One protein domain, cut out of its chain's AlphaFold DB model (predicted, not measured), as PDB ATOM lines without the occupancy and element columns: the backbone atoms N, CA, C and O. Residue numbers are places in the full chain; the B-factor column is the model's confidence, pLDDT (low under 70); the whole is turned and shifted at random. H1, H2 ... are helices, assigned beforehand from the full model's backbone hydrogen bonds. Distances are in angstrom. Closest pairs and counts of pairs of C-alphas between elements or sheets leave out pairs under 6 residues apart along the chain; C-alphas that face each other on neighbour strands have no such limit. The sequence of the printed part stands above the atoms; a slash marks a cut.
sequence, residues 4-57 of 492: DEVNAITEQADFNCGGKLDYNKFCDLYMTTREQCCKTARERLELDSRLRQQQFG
ATOM      1  N   ASP A   4      48.690  36.536 -14.138       81.50
ATOM      2  CA  ASP A   4      47.550  36.881 -14.993       81.50
ATOM      3  C   ASP A   4      46.223  36.289 -14.484       81.50
ATOM      4  O   ASP A   4      45.199  36.969 -14.483       81.50
ATOM      5  N   GLU A   5      46.230  35.043 -13.993       79.31
ATOM      6  CA  GLU A   5      45.041  34.396 -13.411       79.31
ATOM      7  C   GLU A   5      44.581  35.105 -12.126       79.31
ATOM      8  O   GLU A   5      43.385  35.291 -11.908       79.31
ATOM      9  N   VAL A   6      45.521  35.553 -11.288       78.31
ATOM     10  CA  VAL A   6      45.215  36.293 -10.051       78.31
ATOM     11  C   VAL A   6      44.692  37.700 -10.358       78.31
ATOM     12  O   VAL A   6      43.746  38.164  -9.712       78.31
ATOM     13  N   ASN A   7      45.256  38.363 -11.369       79.69
ATOM     14  CA  ASN A   7      44.778  39.662 -11.836       79.69
ATOM     15  C   ASN A   7      43.347  39.554 -12.388       79.69
ATOM     16  O   ASN A   7      42.490  40.347 -12.004       79.69
ATOM     17  N   ALA A   8      43.043  38.510 -13.166       79.50
ATOM     18  CA  ALA A   8      41.697  38.263 -13.685       79.50
ATOM     19  C   ALA A   8      40.652  38.013 -12.579       79.50
ATOM     20  O   ALA A   8      39.536  38.527 -12.669       79.50
ATOM     21  N   ILE A   9      41.002  37.272 -11.517       78.06
ATOM     22  CA  ILE A   9      40.118  37.075 -10.351       78.06
ATOM     23  C   ILE A   9      39.812  38.418  -9.680       78.06
ATOM     24  O   ILE A   9      38.666  38.704  -9.329       78.06
ATOM     25  N   THR A  10      40.842  39.248  -9.520       72.00
ATOM     26  CA  THR A  10      40.735  40.552  -8.860       72.00
ATOM     27  C   THR A  10      39.873  41.517  -9.677       72.00
ATOM     28  O   THR A  10      39.020  42.187  -9.108       72.00
ATOM     29  N   GLU A  11      40.011  41.531 -11.006       73.81
ATOM     30  CA  GLU A  11      39.198  42.359 -11.909       73.81
ATOM     31  C   GLU A  11      37.728  41.897 -11.998       73.81
ATOM     32  O   GLU A  11      36.821  42.721 -12.095       73.81
ATOM     33  N   GLN A  12      37.458  40.588 -11.942       69.12
ATOM     34  CA  GLN A  12      36.097  40.031 -12.054       69.12
ATOM     35  C   GLN A  12      35.299  40.061 -10.737       69.12
ATOM     36  O   GLN A  12      34.055  40.098 -10.745       69.12
ATOM     37  N   ALA A  13      35.996  40.040  -9.599       61.38
ATOM     38  CA  ALA A  13      35.401  40.168  -8.271       61.38
ATOM     39  C   ALA A  13      35.074  41.625  -7.887       61.38
ATOM     40  O   ALA A  13      34.343  41.863  -6.920       61.38
ATOM     41  N   ASP A  14      35.573  42.604  -8.644       61.78
ATOM     42  CA  ASP A  14      35.463  44.021  -8.313       61.78
ATOM     43  C   ASP A  14      34.229  44.689  -8.933       61.78
ATOM     44  O   ASP A  14      34.358  45.564  -9.771       61.78
ATOM     45  N   PHE A  15      33.010  44.302  -8.530       58.59
ATOM     46  CA  PHE A  15      31.821  45.140  -8.769       58.59
ATOM     47  C   PHE A  15      30.743  44.943  -7.698       58.59
ATOM     48  O   PHE A  15      29.683  44.372  -7.945       58.59
ATOM     49  N   ASN A  16      30.972  45.530  -6.525       56.84
ATOM     50  CA  ASN A  16      29.881  46.175  -5.798       56.84
ATOM     51  C   ASN A  16      29.826  47.632  -6.270       56.84
ATOM     52  O   ASN A  16      30.878  48.253  -6.430       56.84
ATOM     53  N   CYS A  17      28.635  48.207  -6.476       53.47
ATOM     54  CA  CYS A  17      28.406  49.571  -7.001       53.47
ATOM     55  C   CYS A  17      28.997  50.737  -6.155       53.47
ATOM     56  O   CYS A  17      28.529  51.868  -6.253       53.47
ATOM     57  N   GLY A  18      30.003  50.484  -5.310       60.81
ATOM     58  CA  GLY A  18      30.731  51.443  -4.481       60.81
ATOM     59  C   GLY A  18      32.262  51.302  -4.513       60.81
ATOM     60  O   GLY A  18      32.907  51.816  -3.601       60.81
ATOM     61  N   GLY A  19      32.850  50.613  -5.504       62.00
ATOM     62  CA  GLY A  19      34.314  50.545  -5.688       62.00
ATOM     63  C   GLY A  19      35.051  49.760  -4.597       62.00
ATOM     64  O   GLY A  19      36.156  50.126  -4.201       62.00
ATOM     65  N   LYS A  20      34.394  48.734  -4.046       66.25
ATOM     66  CA  LYS A  20      34.969  47.805  -3.070       66.25
ATOM     67  C   LYS A  20      34.763  46.377  -3.559       66.25
ATOM     68  O   LYS A  20      33.637  46.019  -3.910       66.25
ATOM     69  N   LEU A  21      35.827  45.587  -3.475       70.69
ATOM     70  CA  LEU A  21      35.854  44.166  -3.796       70.69
ATOM     71  C   LEU A  21      34.797  43.394  -2.993       70.69
ATOM     72  O   LEU A  21      34.715  43.524  -1.767       70.69
ATOM     73  N   ASP A  22      33.983  42.598  -3.686       78.38
ATOM     74  CA  ASP A  22      33.078  41.653  -3.039       78.38
ATOM     75  C   ASP A  22      33.889  40.454  -2.549       78.38
ATOM     76  O   ASP A  22      34.361  39.636  -3.336       78.38
ATOM     77  N   TYR A  23      34.064  40.368  -1.231       77.69
ATOM     78  CA  TYR A  23      34.870  39.326  -0.608       77.69
ATOM     79  C   TYR A  23      34.321  37.916  -0.861       77.69
ATOM     80  O   TYR A  23      35.102  37.006  -1.111       77.69
ATOM     81  N   ASN A  24      32.997  37.731  -0.851       79.12
ATOM     82  CA  ASN A  24      32.402  36.408  -1.047       79.12
ATOM     83  C   ASN A  24      32.569  35.964  -2.501       79.12
ATOM     84  O   ASN A  24      33.069  34.873  -2.763       79.12
ATOM     85  N   LYS A  25      32.265  36.860  -3.447       78.75
ATOM     86  CA  LYS A  25      32.456  36.596  -4.878       78.75
ATOM     87  C   LYS A  25      33.927  36.356  -5.226       78.75
ATOM     88  O   LYS A  25      34.234  35.501  -6.052       78.75
ATOM     89  N   PHE A  26      34.839  37.091  -4.589       82.50
ATOM     90  CA  PHE A  26      36.275  36.865  -4.714       82.50
ATOM     91  C   PHE A  26      36.675  35.478  -4.204       82.50
ATOM     92  O   PHE A  26      37.398  34.771  -4.899       82.50
ATOM     93  N   CYS A  27      36.205  35.074  -3.018       80.44
ATOM     94  CA  CYS A  27      36.482  33.753  -2.460       80.44
ATOM     95  C   CYS A  27      35.981  32.629  -3.376       80.44
ATOM     96  O   CYS A  27      36.749  31.709  -3.658       80.44
ATOM     97  N   ASP A  28      34.760  32.729  -3.900       81.94
ATOM     98  CA  ASP A  28      34.190  31.726  -4.808       81.94
ATOM     99  C   ASP A  28      34.986  31.626  -6.119       81.94
ATOM    100  O   ASP A  28      35.352  30.533  -6.567       81.94
ATOM    101  N   LEU A  29      35.323  32.775  -6.715       82.88
ATOM    102  CA  LEU A  29      36.086  32.838  -7.960       82.88
ATOM    103  C   LEU A  29      37.524  32.334  -7.769       82.88
ATOM    104  O   LEU A  29      38.058  31.622  -8.622       82.88
ATOM    105  N   TYR A  30      38.134  32.645  -6.624       83.62
ATOM    106  CA  TYR A  30      39.452  32.151  -6.243       83.62
ATOM    107  C   TYR A  30      39.455  30.632  -6.053       83.62
ATOM    108  O   TYR A  30      40.340  29.957  -6.576       83.62
ATOM    109  N   MET A  31      38.466  30.075  -5.344       82.00
ATOM    110  CA  MET A  31      38.363  28.629  -5.118       82.00
ATOM    111  C   MET A  31      38.134  27.868  -6.427       82.00
ATOM    112  O   MET A  31      38.857  26.911  -6.703       82.00
ATOM    113  N   THR A  32      37.234  28.361  -7.281       81.56
ATOM    114  CA  THR A  32      36.964  27.781  -8.607       81.56
ATOM    115  C   THR A  32      38.208  27.817  -9.501       81.56
ATOM    116  O   THR A  32      38.585  26.816 -10.112       81.56
ATOM    117  N   THR A  33      38.905  28.957  -9.545       83.31
ATOM    118  CA  THR A  33      40.136  29.105 -10.340       83.31
ATOM    119  C   THR A  33      41.250  28.212  -9.797       83.31
ATOM    120  O   THR A  33      41.962  27.575 -10.570       83.31
ATOM    121  N   ARG A  34      41.380  28.091  -8.469       85.81
ATOM    122  CA  ARG A  34      42.344  27.186  -7.829       85.81
ATOM    123  C   ARG A  34      42.102  25.739  -8.241       85.81
ATOM    124  O   ARG A  34      43.058  25.060  -8.609       85.81
ATOM    125  N   GLU A  35      40.859  25.271  -8.180       80.12
ATOM    126  CA  GLU A  35      40.489  23.914  -8.590       80.12
ATOM    127  C   GLU A  35      40.787  23.672 -10.068       80.12
ATOM    128  O   GLU A  35      41.445  22.685 -10.402       80.12
ATOM    129  N   GLN A  36      40.431  24.617 -10.940       78.50
ATOM    130  CA  GLN A  36      40.717  24.529 -12.371       78.50
ATOM    131  C   GLN A  36      42.226  24.501 -12.665       78.50
ATOM    132  O   GLN A  36      42.687  23.698 -13.482       78.50
ATOM    133  N   CYS A  37      43.022  25.333 -11.988       74.25
ATOM    134  CA  CYS A  37      44.478  25.331 -12.122       74.25
ATOM    135  C   CYS A  37      45.095  24.033 -11.590       74.25
ATOM    136  O   CYS A  37      46.006  23.498 -12.220       74.25
ATOM    137  N   CYS A  38      44.619  23.518 -10.453       72.69
ATOM    138  CA  CYS A  38      45.059  22.234  -9.904       72.69
ATOM    139  C   CYS A  38      44.747  21.086 -10.866       72.69
ATOM    140  O   CYS A  38      45.637  20.289 -11.153       72.69
ATOM    141  N   LYS A  39      43.530  21.047 -11.415       75.50
ATOM    142  CA  LYS A  39      43.120  20.078 -12.434       75.50
ATOM    143  C   LYS A  39      44.017  20.158 -13.668       75.50
ATOM    144  O   LYS A  39      44.629  19.167 -14.042       75.50
ATOM    145  N   THR A  40      44.213  21.357 -14.218       73.25
ATOM    146  CA  THR A  40      45.068  21.579 -15.400       73.25
ATOM    147  C   THR A  40      46.531  21.201 -15.137       73.25
ATOM    148  O   THR A  40      47.205  20.645 -16.002       73.25
ATOM    149  N   ALA A  41      47.061  21.509 -13.951       68.25
ATOM    150  CA  ALA A  41      48.424  21.144 -13.573       68.25
ATOM    151  C   ALA A  41      48.582  19.626 -13.438       68.25
ATOM    152  O   ALA A  41      49.585  19.080 -13.894       68.25
ATOM    153  N   ARG A  42      47.584  18.953 -12.858       67.25
ATOM    154  CA  ARG A  42      47.543  17.498 -12.743       67.25
ATOM    155  C   ARG A  42      47.466  16.834 -14.119       67.25
ATOM    156  O   ARG A  42      48.327  16.019 -14.427       67.25
ATOM    157  N   GLU A  43      46.564  17.290 -14.986       71.62
ATOM    158  CA  GLU A  43      46.460  16.833 -16.379       71.62
ATOM    159  C   GLU A  43      47.780  17.034 -17.145       71.62
ATOM    160  O   GLU A  43      48.213  16.162 -17.893       71.62
ATOM    161  N   ARG A  44      48.478  18.163 -16.946       70.19
ATOM    162  CA  ARG A  44      49.801  18.398 -17.554       70.19
ATOM    163  C   ARG A  44      50.873  17.444 -17.035       70.19
ATOM    164  O   ARG A  44      51.691  16.989 -17.831       70.19
ATOM    165  N   LEU A  45      50.896  17.171 -15.731       65.50
ATOM    166  CA  LEU A  45      51.828  16.210 -15.133       65.50
ATOM    167  C   LEU A  45      51.559  14.790 -15.644       65.50
ATOM    168  O   LEU A  45      52.506  14.082 -15.970       65.50
ATOM    169  N   GLU A  46      50.289  14.408 -15.776       67.38
ATOM    170  CA  GLU A  46      49.861  13.124 -16.345       67.38
ATOM    171  C   GLU A  46      50.200  13.013 -17.842       67.38
ATOM    172  O   GLU A  46      50.610  11.960 -18.325       67.38
ATOM    173  N   LEU A  47      50.094  14.106 -18.605       64.25
ATOM    174  CA  LEU A  47      50.555  14.137 -19.994       64.25
ATOM    175  C   LEU A  47      52.082  14.019 -20.096       64.25
ATOM    176  O   LEU A  47      52.560  13.288 -20.963       64.25
ATOM    177  N   ASP A  48      52.851  14.694 -19.230       61.28
ATOM    178  CA  ASP A  48      54.320  14.573 -19.200       61.28
ATOM    179  C   ASP A  48      54.754  13.154 -18.806       61.28
ATOM    180  O   ASP A  48      55.644  12.588 -19.441       61.28
ATOM    181  N   SER A  49      54.102  12.538 -17.813       54.28
ATOM    182  CA  SER A  49      54.406  11.165 -17.395       54.28
ATOM    183  C   SER A  49      54.107  10.154 -18.503       54.28
ATOM    184  O   SER A  49      54.985   9.359 -18.844       54.28
ATOM    185  N   ARG A  50      52.938  10.243 -19.156       63.81
ATOM    186  CA  ARG A  50      52.582   9.407 -20.316       63.81
ATOM    187  C   ARG A  50      53.551   9.604 -21.481       63.81
ATOM    188  O   ARG A  50      53.982   8.630 -22.096       63.81
ATOM    189  N   LEU A  51      53.929  10.849 -21.789       59.16
ATOM    190  CA  LEU A  51      54.913  11.144 -22.836       59.16
ATOM    191  C   LEU A  51      56.267  10.515 -22.514       59.16
ATOM    192  O   LEU A  51      56.866   9.899 -23.394       59.16
ATOM    193  N   ARG A  52      56.735  10.603 -21.264       63.03
ATOM    194  CA  ARG A  52      57.975   9.942 -20.836       63.03
ATOM    195  C   ARG A  52      57.880   8.427 -20.945       63.03
ATOM    196  O   ARG A  52      58.806   7.804 -21.447       63.03
ATOM    197  N   GLN A  53      56.773   7.825 -20.534       62.28
ATOM    198  CA  GLN A  53      56.574   6.381 -20.614       62.28
ATOM    199  C   GLN A  53      56.573   5.879 -22.068       62.28
ATOM    200  O   GLN A  53      57.234   4.888 -22.401       62.28
ATOM    201  N   GLN A  54      55.902   6.610 -22.964       64.12
ATOM    202  CA  GLN A  54      55.928   6.356 -24.407       64.12
ATOM    203  C   GLN A  54      57.329   6.553 -24.999       64.12
ATOM    204  O   GLN A  54      57.738   5.780 -25.867       64.12
ATOM    205  N   GLN A  55      58.067   7.563 -24.529       56.72
ATOM    206  CA  GLN A  55      59.393   7.916 -25.031       56.72
ATOM    207  C   GLN A  55      60.553   7.131 -24.431       56.72
ATOM    208  O   GLN A  55      61.611   7.187 -25.045       56.72
ATOM    209  N   PHE A  56      60.409   6.488 -23.266       62.69
ATOM    210  CA  PHE A  56      61.542   5.908 -22.532       62.69
ATOM    211  C   PHE A  56      61.321   4.501 -21.965       62.69
ATOM    212  O   PHE A  56      62.320   3.814 -21.754       62.69
ATOM    213  N   GLY A  57      60.087   4.035 -21.721       56.22
ATOM    214  CA  GLY A  57      59.882   2.800 -20.939       56.22
ATOM    215  C   GLY A  57      59.128   2.982 -19.627       56.22
ATOM    216  O   GLY A  57      59.090   4.079 -19.082       56.22
TER     217      GLY A  57
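Overview. This is residues 4 to 57 of the 492 residues of the protein "EF-hand calcium binding domain 7" of Strigops habroptila (UniProt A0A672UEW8). One long helix, H2, makes the length of a rod, and a short helix, H1, folds back beside its first part as a lopsided helical hairpin. Residues 38 to 57 stick out as a free arm, of which 38 to 56 belong to H2. The printed part has 54 residues with two named helices, H1 then H2, and no named strand; the class is all helix. It is extended, with a radius of gyration of the C-alphas of 17.2 A and spans of 59 by 17 by 8 A.

Arrangement. H2, residues 23 to 56, touches H1, residues 4 to 13, with residues 23 to 33 alone. The closest C-alphas are those of Phe 26 and Ala 13, 4.9 A apart. The two run opposite ways at a shallow tilt of 26 degrees, a helical hairpin. In H1 and H2 every O i to N i+4 pair is within hydrogen-bond range.

Along the chain. H2 measures 48.1 A from C-alpha 23 at (34.870, 39.326, -0.608) to C-alpha 56 at (61.542, 5.908, -22.532). H1 measures 14.3 A and begins at C-alpha 4, (47.550, 36.881, -14.993).

Size, cuts and confidence. The C-alphas farthest apart, those of Gly 18 and Gly 57, are 59.0 A apart. The printed part has no cut, and the link from H1 to H2 is short, with 9 residues. Mean pLDDT of the printed part is 71.0; residues 12 to 20, 41 to 42 and 45 to 57 are under 70.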